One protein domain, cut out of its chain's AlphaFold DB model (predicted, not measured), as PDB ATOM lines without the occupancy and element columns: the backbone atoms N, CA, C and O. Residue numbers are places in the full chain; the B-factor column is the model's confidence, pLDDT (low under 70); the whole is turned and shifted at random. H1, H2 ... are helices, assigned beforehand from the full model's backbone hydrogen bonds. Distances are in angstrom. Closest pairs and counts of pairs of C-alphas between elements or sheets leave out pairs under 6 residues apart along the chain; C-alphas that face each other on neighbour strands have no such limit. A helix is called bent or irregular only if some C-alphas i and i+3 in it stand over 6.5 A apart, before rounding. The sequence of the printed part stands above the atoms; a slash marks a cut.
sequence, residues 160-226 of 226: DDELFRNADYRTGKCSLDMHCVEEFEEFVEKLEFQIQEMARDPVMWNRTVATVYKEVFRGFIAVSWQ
ATOM      1  N   ASP A 160     138.337 129.842 156.164       72.75
ATOM      2  CA  ASP A 160     137.350 130.914 155.957       72.75
ATOM      3  C   ASP A 160     136.148 130.392 155.143       72.75
ATOM      4  O   ASP A 160     134.986 130.657 155.465       72.75
ATOM      5  N   ASP A 161     136.425 129.525 154.170       70.81
ATOM      6  CA  ASP A 161     135.431 128.940 153.271       70.81
ATOM      7  C   ASP A 161     134.639 127.771 153.885       70.81
ATOM      8  O   ASP A 161     133.613 127.342 153.349       70.81
ATOM      9  N   GLU A 162     135.099 127.196 155.005       73.25
ATOM     10  CA  GLU A 162     134.427 126.051 155.637       73.25
ATOM     11  C   GLU A 162     133.008 126.413 156.099       73.25
ATOM     12  O   GLU A 162     132.127 125.549 156.135       73.25
ATOM     13  N   LEU A 163     132.780 127.693 156.412       70.50
ATOM     14  CA  LEU A 163     131.474 128.229 156.795       70.50
ATOM     15  C   LEU A 163     130.437 128.113 155.682       70.50
ATOM     16  O   LEU A 163     129.269 127.893 155.989       70.50
ATOM     17  N   PHE A 164     130.852 128.264 154.424       70.62
ATOM     18  CA  PHE A 164     129.951 128.250 153.273       70.62
ATOM     19  C   PHE A 164     129.747 126.824 152.762       70.62
ATOM     20  O   PHE A 164     128.613 126.365 152.661       70.62
ATOM     21  N   ARG A 165     130.837 126.060 152.594       69.62
ATOM     22  CA  ARG A 165     130.794 124.696 152.028       69.62
ATOM     23  C   ARG A 165     129.898 123.717 152.791       69.62
ATOM     24  O   ARG A 165     129.395 122.766 152.202       69.62
ATOM     25  N   ASN A 166     129.726 123.918 154.097       73.50
ATOM     26  CA  ASN A 166     128.928 123.044 154.964       73.50
ATOM     27  C   ASN A 166     127.719 123.766 155.584       73.50
ATOM     28  O   ASN A 166     127.223 123.349 156.635       73.50
ATOM     29  N   ALA A 167     127.269 124.872 154.985       79.94
ATOM     30  CA  ALA A 167     126.181 125.665 155.532       79.94
ATOM     31  C   ALA A 167     124.823 124.949 155.431       79.94
ATOM     32  O   ALA A 167     124.398 124.481 154.376       79.94
ATOM     33  N   ASP A 168     124.081 124.960 156.538       82.12
ATOM     34  CA  ASP A 168     122.657 124.639 156.546       82.12
ATOM     35  C   ASP A 168     121.846 125.892 156.171       82.12
ATOM     36  O   ASP A 168     121.606 126.772 157.004       82.12
ATOM     37  N   TYR A 169     121.354 125.969 154.935       84.00
ATOM     38  CA  TYR A 169     120.509 127.087 154.506       84.00
ATOM     39  C   TYR A 169     119.076 126.941 155.048       84.00
ATOM     40  O   TYR A 169     118.367 125.968 154.778       84.00
ATOM     41  N   ARG A 170     118.615 127.929 155.828       84.38
ATOM     42  CA  ARG A 170     117.267 127.955 156.426       84.38
ATOM     43  C   ARG A 170     116.452 129.132 155.876       84.38
ATOM     44  O   ARG A 170     116.615 130.265 156.312       84.38
ATOM     45  N   THR A 171     115.516 128.851 154.970       86.44
ATOM     46  CA  THR A 171     114.673 129.855 154.273       86.44
ATOM     47  C   THR A 171     113.211 129.886 154.734       86.44
ATOM     48  O   THR A 171     112.335 130.467 154.085       86.44
ATOM     49  N   GLY A 172     112.910 129.266 155.877       88.00
ATOM     50  CA  GLY A 172     111.563 129.231 156.441       88.00
ATOM     51  C   GLY A 172     110.575 128.490 155.537       88.00
ATOM     52  O   GLY A 172     110.663 127.276 155.389       88.00
ATOM     53  N   LYS A 173     109.600 129.213 154.971       91.50
ATOM     54  CA  LYS A 173     108.584 128.644 154.062       91.50
ATOM     55  C   LYS A 173     109.005 128.655 152.589       91.50
ATOM     56  O   LYS A 173     108.299 128.075 151.771       91.50
ATOM     57  N   CYS A 174     110.090 129.344 152.248       87.25
ATOM     58  CA  CYS A 174     110.582 129.419 150.879       87.25
ATOM     59  C   CYS A 174     111.484 128.216 150.588       87.25
ATOM     60  O   CYS A 174     112.210 127.774 151.475       87.25
ATOM     61  N   SER A 175     111.466 127.709 149.358       85.62
ATOM     62  CA  SER A 175     112.503 126.800 148.861       85.62
ATOM     63  C   SER A 175     113.674 127.612 148.315       85.62
ATOM     64  O   SER A 175     113.449 128.584 147.594       85.62
ATOM     65  N   LEU A 176     114.897 127.209 148.650       86.75
ATOM     66  CA  LEU A 176     116.118 127.730 148.044       86.75
ATOM     67  C   LEU A 176     116.581 126.734 146.984       86.75
ATOM     68  O   LEU A 176     116.760 125.557 147.301       86.75
ATOM     69  N   ASP A 177     116.724 127.195 145.746       89.88
ATOM     70  CA  ASP A 177     117.382 126.406 144.711       89.88
ATOM     71  C   ASP A 177     118.889 126.443 144.970       89.88
ATOM     72  O   ASP A 177     119.468 127.522 145.109       89.88
ATOM     73  N   MET A 178     119.510 125.269 145.064       86.62
ATOM     74  CA  MET A 178     120.943 125.179 145.323       86.62
ATOM     75  C   MET A 178     121.755 125.700 144.137       86.62
ATOM     76  O   MET A 178     122.842 126.221 144.343       86.62
ATOM     77  N   HIS A 179     121.191 125.684 142.925       88.69
ATOM     78  CA  HIS A 179     121.836 126.297 141.771       88.69
ATOM     79  C   HIS A 179     122.061 127.806 141.970       88.69
ATOM     80  O   HIS A 179     123.121 128.321 141.636       88.69
ATOM     81  N   CYS A 180     121.110 128.512 142.595       86.75
ATOM     82  CA  CYS A 180     121.281 129.930 142.925       86.75
ATOM     83  C   CYS A 180     122.367 130.164 143.983       86.75
ATOM     84  O   CYS A 180     122.966 131.237 144.019       86.75
ATOM     85  N   VAL A 181     122.580 129.195 144.878       87.00
ATOM     86  CA  VAL A 181     123.638 129.264 145.893       87.00
ATOM     87  C   VAL A 181     124.995 129.093 145.224       87.00
ATOM     88  O   VAL A 181     125.841 129.963 145.385       87.00
ATOM     89  N   GLU A 182     125.159 128.044 144.417       87.00
ATOM     90  CA  GLU A 182     126.388 127.763 143.660       87.00
ATOM     91  C   GLU A 182     126.776 128.944 142.756       87.00
ATOM     92  O   GLU A 182     127.926 129.376 142.729       87.00
ATOM     93  N   GLU A 183     125.800 129.525 142.057       89.00
ATOM     94  CA  GLU A 183     126.023 130.677 141.186       89.00
ATOM     95  C   GLU A 183     126.450 131.935 141.964       89.00
ATOM     96  O   GLU A 183     127.309 132.705 141.523       89.00
ATOM     97  N   PHE A 184     125.859 132.159 143.141       88.50
ATOM     98  CA  PHE A 184     126.262 133.252 144.019       88.50
ATOM     99  C   PHE A 184     127.663 133.026 144.599       88.50
ATOM    100  O   PHE A 184     128.441 133.978 144.680       88.50
ATOM    101  N   GLU A 185     127.997 131.791 144.973       86.44
ATOM    102  CA  GLU A 185     129.326 131.416 145.463       86.44
ATOM    103  C   GLU A 185     130.399 131.679 144.403       86.44
ATOM    104  O   GLU A 185     131.371 132.372 144.700       86.44
ATOM    105  N   GLU A 186     130.184 131.281 143.144       88.38
ATOM    106  CA  GLU A 186     131.123 131.570 142.047       88.38
ATOM    107  C   GLU A 186     131.347 133.085 141.860       88.38
ATOM    108  O   GLU A 186     132.469 133.560 141.633       88.38
ATOM    109  N   PHE A 187     130.281 133.885 141.987       90.69
ATOM    110  CA  PHE A 187     130.389 135.343 141.961       90.69
ATOM    111  C   PHE A 187     131.245 135.885 143.116       90.69
ATOM    112  O   PHE A 187     132.095 136.756 142.883       90.69
ATOM    113  N   VAL A 188     131.021 135.398 144.340       89.69
ATOM    114  CA  VAL A 188     131.759 135.826 145.534       89.69
ATOM    115  C   VAL A 188     133.229 135.433 145.424       89.69
ATOM    116  O   VAL A 188     134.078 136.310 145.569       89.69
ATOM    117  N   GLU A 189     133.541 134.187 145.064       87.56
ATOM    118  CA  GLU A 189     134.918 133.705 144.886       87.56
ATOM    119  C   GLU A 189     135.695 134.580 143.891       87.56
ATOM    120  O   GLU A 189     136.814 135.032 144.155       87.56
ATOM    121  N   LYS A 190     135.075 134.903 142.749       89.81
ATOM    122  CA  LYS A 190     135.686 135.768 141.733       89.81
ATOM    123  C   LYS A 190     135.927 137.187 142.243       89.81
ATOM    124  O   LYS A 190     136.948 137.798 141.911       89.81
ATOM    125  N   LEU A 191     134.982 137.737 143.002       91.94
ATOM    126  CA  LEU A 191     135.104 139.064 143.593       91.94
ATOM    127  C   LEU A 191     136.226 139.099 144.636       91.94
ATOM    128  O   LEU A 191     137.067 140.000 144.595       91.94
ATOM    129  N   GLU A 192     136.250 138.127 145.544       89.56
ATOM    130  CA  GLU A 192     137.249 138.026 146.603       89.56
ATOM    131  C   GLU A 192     138.649 137.864 146.034       89.56
ATOM    132  O   GLU A 192     139.543 138.612 146.427       89.56
ATOM    133  N   PHE A 193     138.829 136.993 145.040       89.31
ATOM    134  CA  PHE A 193     140.108 136.831 144.358       89.31
ATOM    135  C   PHE A 193     140.632 138.165 143.803       89.31
ATOM    136  O   PHE A 193     141.779 138.539 144.043       89.31
ATOM    137  N   GLN A 194     139.785 138.942 143.116       89.88
ATOM    138  CA  GLN A 194     140.204 140.241 142.576       89.88
ATOM    139  C   GLN A 194     140.546 141.255 143.671       89.88
ATOM    140  O   GLN A 194     141.510 142.009 143.528       89.88
ATOM    141  N   ILE A 195     139.784 141.281 144.766       89.94
ATOM    142  CA  ILE A 195     140.057 142.174 145.898       89.94
ATOM    143  C   ILE A 195     141.354 141.766 146.614       89.94
ATOM    144  O   ILE A 195     142.137 142.640 146.989       89.94
ATOM    145  N   GLN A 196     141.615 140.469 146.779       88.25
ATOM    146  CA  GLN A 196     142.853 139.969 147.377       88.25
ATOM    147  C   GLN A 196     144.076 140.347 146.537       88.25
ATOM    148  O   GLN A 196     145.064 140.836 147.085       88.25
ATOM    149  N   GLU A 197     144.003 140.199 145.215       89.81
ATOM    150  CA  GLU A 197     145.086 140.613 144.317       89.81
ATOM    151  C   GLU A 197     145.330 142.127 144.391       89.81
ATOM    152  O   GLU A 197     146.478 142.566 144.471       89.81
ATOM    153  N   MET A 198     144.267 142.938 144.485       91.38
ATOM    154  CA  MET A 198     144.415 144.375 144.743       91.38
ATOM    155  C   MET A 198     145.095 144.673 146.080       91.38
ATOM    156  O   MET A 198     145.878 145.614 146.175       91.38
ATOM    157  N   ALA A 199     144.779 143.918 147.133       88.12
ATOM    158  CA  ALA A 199     145.382 144.123 148.446       88.12
ATOM    159  C   ALA A 199     146.879 143.765 148.456       88.12
ATOM    160  O   ALA A 199     147.649 144.392 149.185       88.12
ATOM    161  N   ARG A 200     147.292 142.784 147.643       88.88
ATOM    162  CA  ARG A 200     148.682 142.318 147.534       88.88
ATOM    163  C   ARG A 200     149.555 143.196 146.644       88.88
ATOM    164  O   ARG A 200     150.740 143.332 146.938       88.88
ATOM    165  N   ASP A 201     148.993 143.783 145.586       89.94
ATOM    166  CA  ASP A 201     149.741 144.587 144.617       89.94
ATOM    167  C   ASP A 201     149.346 146.078 144.666       89.94
ATOM    168  O   ASP A 201     148.291 146.466 144.151       89.94
ATOM    169  N   PRO A 202     150.210 146.958 145.211       88.62
ATOM    170  CA  PRO A 202     149.971 148.398 145.236       88.62
ATOM    171  C   PRO A 202     149.758 149.043 143.862       88.62
ATOM    172  O   PRO A 202     149.135 150.104 143.778       88.62
ATOM    173  N   VAL A 203     150.238 148.432 142.770       87.94
ATOM    174  CA  VAL A 203     149.999 148.930 141.404       87.94
ATOM    175  C   VAL A 203     148.503 148.925 141.066       87.94
ATOM    176  O   VAL A 203     148.025 149.790 140.328       87.94
ATOM    177  N   MET A 204     147.740 148.010 141.664       84.19
ATOM    178  CA  MET A 204     146.302 147.853 141.446       84.19
ATOM    179  C   MET A 204     145.448 148.876 142.222       84.19
ATOM    180  O   MET A 204     144.230 148.934 142.037       84.19
ATOM    181  N   TRP A 205     146.054 149.727 143.064       87.50
ATOM    182  CA  TRP A 205     145.345 150.741 143.868       87.50
ATOM    183  C   TRP A 205     144.894 151.969 143.070       87.50
ATOM    184  O   TRP A 205     144.239 152.864 143.606       87.50
ATOM    185  N   ASN A 206     145.187 152.013 141.770       90.62
ATOM    186  CA  ASN A 206     144.560 152.962 140.848       90.62
ATOM    187  C   ASN A 206     143.051 152.696 140.657       90.62
ATOM    188  O   ASN A 206     142.344 153.522 140.073       90.62
ATOM    189  N   ARG A 207     142.547 151.561 141.155       88.31
ATOM    190  CA  ARG A 207     141.133 151.191 141.179       88.31
ATOM    191  C   ARG A 207     140.629 151.121 142.613       88.31
ATOM    192  O   ARG A 207     141.368 150.848 143.550       88.31
ATOM    193  N   THR A 208     139.327 151.337 142.776       91.50
ATOM    194  CA  THR A 208     138.662 151.188 144.075       91.50
ATOM    195  C   THR A 208     137.976 149.827 144.160       91.50
ATOM    196  O   THR A 208     137.512 149.309 143.141       91.50
ATOM    197  N   VAL A 209     137.821 149.296 145.378       92.31
ATOM    198  CA  VAL A 209     137.008 148.092 145.640       92.31
ATOM    199  C   VAL A 209     135.602 148.243 145.048       92.31
ATOM    200  O   VAL A 209     135.072 147.316 144.448       92.31
ATOM    201  N   ALA A 210     135.019 149.444 145.125       92.81
ATOM    202  CA  ALA A 210     133.707 149.729 144.549       92.81
ATOM    203  C   ALA A 210     133.683 149.617 143.014       92.81
ATOM    204  O   ALA A 210     132.674 149.199 142.445       92.81
ATOM    205  N   THR A 211     134.767 149.999 142.333       92.75
ATOM    206  CA  THR A 211     134.888 149.861 140.874       92.75
ATOM    207  C   THR A 211     134.940 148.388 140.483       92.75
ATOM    208  O   THR A 211     134.181 147.969 139.612       92.75
ATOM    209  N   VAL A 212     135.778 147.604 141.165       91.44
ATOM    210  CA  VAL A 212     135.909 146.160 140.928       91.44
ATOM    211  C   VAL A 212     134.596 145.436 141.191       91.44
ATOM    212  O   VAL A 212     134.102 144.736 140.311       91.44
ATOM    213  N   TYR A 213     133.965 145.703 142.337       94.12
ATOM    214  CA  TYR A 213     132.652 145.155 142.665       94.12
ATOM    215  C   TYR A 213     131.634 145.401 141.550       94.12
ATOM    216  O   TYR A 213     130.980 144.468 141.097       94.12
ATOM    217  N   LYS A 214     131.521 146.643 141.058       93.50
ATOM    218  CA  LYS A 214     130.560 146.988 139.999       93.50
ATOM    219  C   LYS A 214     130.803 146.224 138.701       93.50
ATOM    220  O   LYS A 214     129.839 145.908 138.010       93.50
ATOM    221  N   GLU A 215     132.053 145.968 138.337       91.38
ATOM    222  CA  GLU A 215     132.385 145.225 137.120       91.38
ATOM    223  C   GLU A 215     132.069 143.737 137.253       91.38
ATOM    224  O   GLU A 215     131.394 143.184 136.385       91.38
ATOM    225  N   VAL A 216     132.489 143.109 138.356       91.19
ATOM    226  CA  VAL A 216     132.209 141.689 138.617       91.19
ATOM    227  C   VAL A 216     130.702 141.464 138.755       91.19
ATOM    228  O   VAL A 216     130.148 140.576 138.109       91.19
ATOM    229  N   PHE A 217     130.015 142.333 139.503       93.25
ATOM    230  CA  PHE A 217     128.569 142.260 139.704       93.25
ATOM    231  C   PHE A 217     127.781 142.447 138.405       93.25
ATOM    232  O   PHE A 217     126.777 141.773 138.199       93.25
ATOM    233  N   ARG A 218     128.239 143.317 137.492       91.62
ATOM    234  CA  ARG A 218     127.632 143.444 136.155       91.62
ATOM    235  C   ARG A 218     127.714 142.152 135.349       91.62
ATOM    236  O   ARG A 218     126.777 141.859 134.618       91.62
ATOM    237  N   GLY A 219     128.819 141.417 135.460       87.56
ATOM    238  CA  GLY A 219     128.966 140.112 134.817       87.56
ATOM    239  C   GLY A 219     127.990 139.087 135.388       87.56
ATOM    240  O   GLY A 219     127.305 138.424 134.621       87.56
ATOM    241  N   PHE A 220     127.880 139.033 136.716       89.81
ATOM    242  CA  PHE A 220     126.940 138.161 137.425       89.81
ATOM    243  C   PHE A 220     125.492 138.409 136.975       89.81
ATOM    244  O   PHE A 220     124.870 137.555 136.358       89.81
ATOM    245  N   ILE A 221     124.981 139.634 137.125       90.06
ATOM    246  CA  ILE A 221     123.583 139.935 136.770       90.06
ATOM    247  C   ILE A 221     123.251 139.768 135.276       90.06
ATOM    248  O   ILE A 221     122.077 139.677 134.930       90.06
ATOM    249  N   ALA A 222     124.251 139.769 134.389       83.69
ATOM    250  CA  ALA A 222     124.046 139.611 132.950       83.69
ATOM    251  C   ALA A 222     123.859 138.148 132.510       83.69
ATOM    252  O   ALA A 222     123.313 137.928 131.432       83.69
ATOM    253  N   VAL A 223     124.308 137.177 133.312       71.75
ATOM    254  CA  VAL A 223     124.248 135.735 133.001       71.75
ATOM    255  C   VAL A 223     123.120 135.041 133.774       71.75
ATOM    256  O   VAL A 223     122.475 134.153 133.231       71.75
ATOM    257  N   SER A 224     122.837 135.497 134.996       64.06
ATOM    258  CA  SER A 224     122.037 134.767 135.990       64.06
ATOM    259  C   SER A 224     120.516 134.960 135.931       64.06
ATOM    260  O   SER A 224     119.773 134.268 136.620       64.06
ATOM    261  N   TRP A 225     120.018 135.939 135.166       59.22
ATOM    262  CA  TRP A 225     118.611 136.381 135.243       59.22
ATOM    263  C   TRP A 225     117.905 136.500 133.879       59.22
ATOM    264  O   TRP A 225     116.951 137.274 133.747       59.22
ATOM    265  N   GLN A 226     118.369 135.758 132.865       52.62
ATOM    266  CA  GLN A 226     117.721 135.606 131.550       52.62
ATOM    267  C   GLN A 226     117.222 134.178 131.355       52.62
ATOM    268  O   GLN A 226     116.108 134.036 130.800       52.62
TER     269      GLN A 226
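Overview. This is residues 160 to 226 of the 226 residues of the protein "Amino_oxidase domain-containing protein" of Bursaphelenchus xylophilus (UniProt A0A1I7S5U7). One long helix, H2, forms the spine, and H4 folds back beside the part of it at residues 187 to 195, with the short H3 at the turn between them. On the other side of H2, the first printed residues make the small helix H1 and a wide loop, of which residues 170 to 177 stick out and stand free. The printed part has 67 residues with four named helices, in the order H1, H2, H3, H4, and no named strand; the class is all helix. The whole is loose, with a radius of gyration of the C-alphas of 14.8 A, and only just flat, spanning 47 by 31 by 15 A.

Arrangement. H2, residues 178 to 200, is the longest helix. It touches H4, residues 209 to 223, with its residues 187 to 195 alone. Their closest C-alphas, those of Leu 191 and Val 216, are 6.3 A apart. The two run opposite ways at a shallow tilt of 28 degrees, with centres 10.5 A apart. H2 and H3, residues 202 to 206, touch only at the corner by their link, and only just, with 3 pairs of C-alphas within 8 A; the closest are those of Met 198 and Met 204, 5.2 A apart. H3 and H4 are apart. H1, residues 162 to 165, touches no helix; it is apart from H2 only just, with the closest C-alphas 8.5 A apart. Every O i to N i+4 pair is within hydrogen-bond range in H2, against 10 of 11 in H4 and 0 of 1 in H3, where 1 of 2 O i to N i+3 pairs is within range; H1 is too short for an O i to N i+4 pair.

Along the chain. H2 runs 32.7 A from C-alpha 178 at (120.943, 125.179, 145.323) to C-alpha 200 at (148.682, 142.318, 147.534). H4 runs 21.8 A, ending with C-alpha 223 at (124.248, 135.735, 133.001). H3 has five residues and is irregular, but only just: C-alphas 203 and 206 are 6.8 A apart. H1 has four residues and begins with C-alpha 162 at (134.427, 126.051, 155.637).

Size, cuts and confidence. The two C-alphas farthest apart, those of Lys 173 and Val 203, are 47.8 A apart. Without the stretch that stands free, the body has 59 residues and spans 38 by 31 by 11 A. The link from H1 to H2, residues 166 to 177, is long; those from H2 to H3 and from H3 to H4 are tight. The printed part has no cut and ends at Gln 226, the chain's last residue. The mean pLDDT of the printed part is 85.4; residue 165 and residues 224 to 226 are under 70.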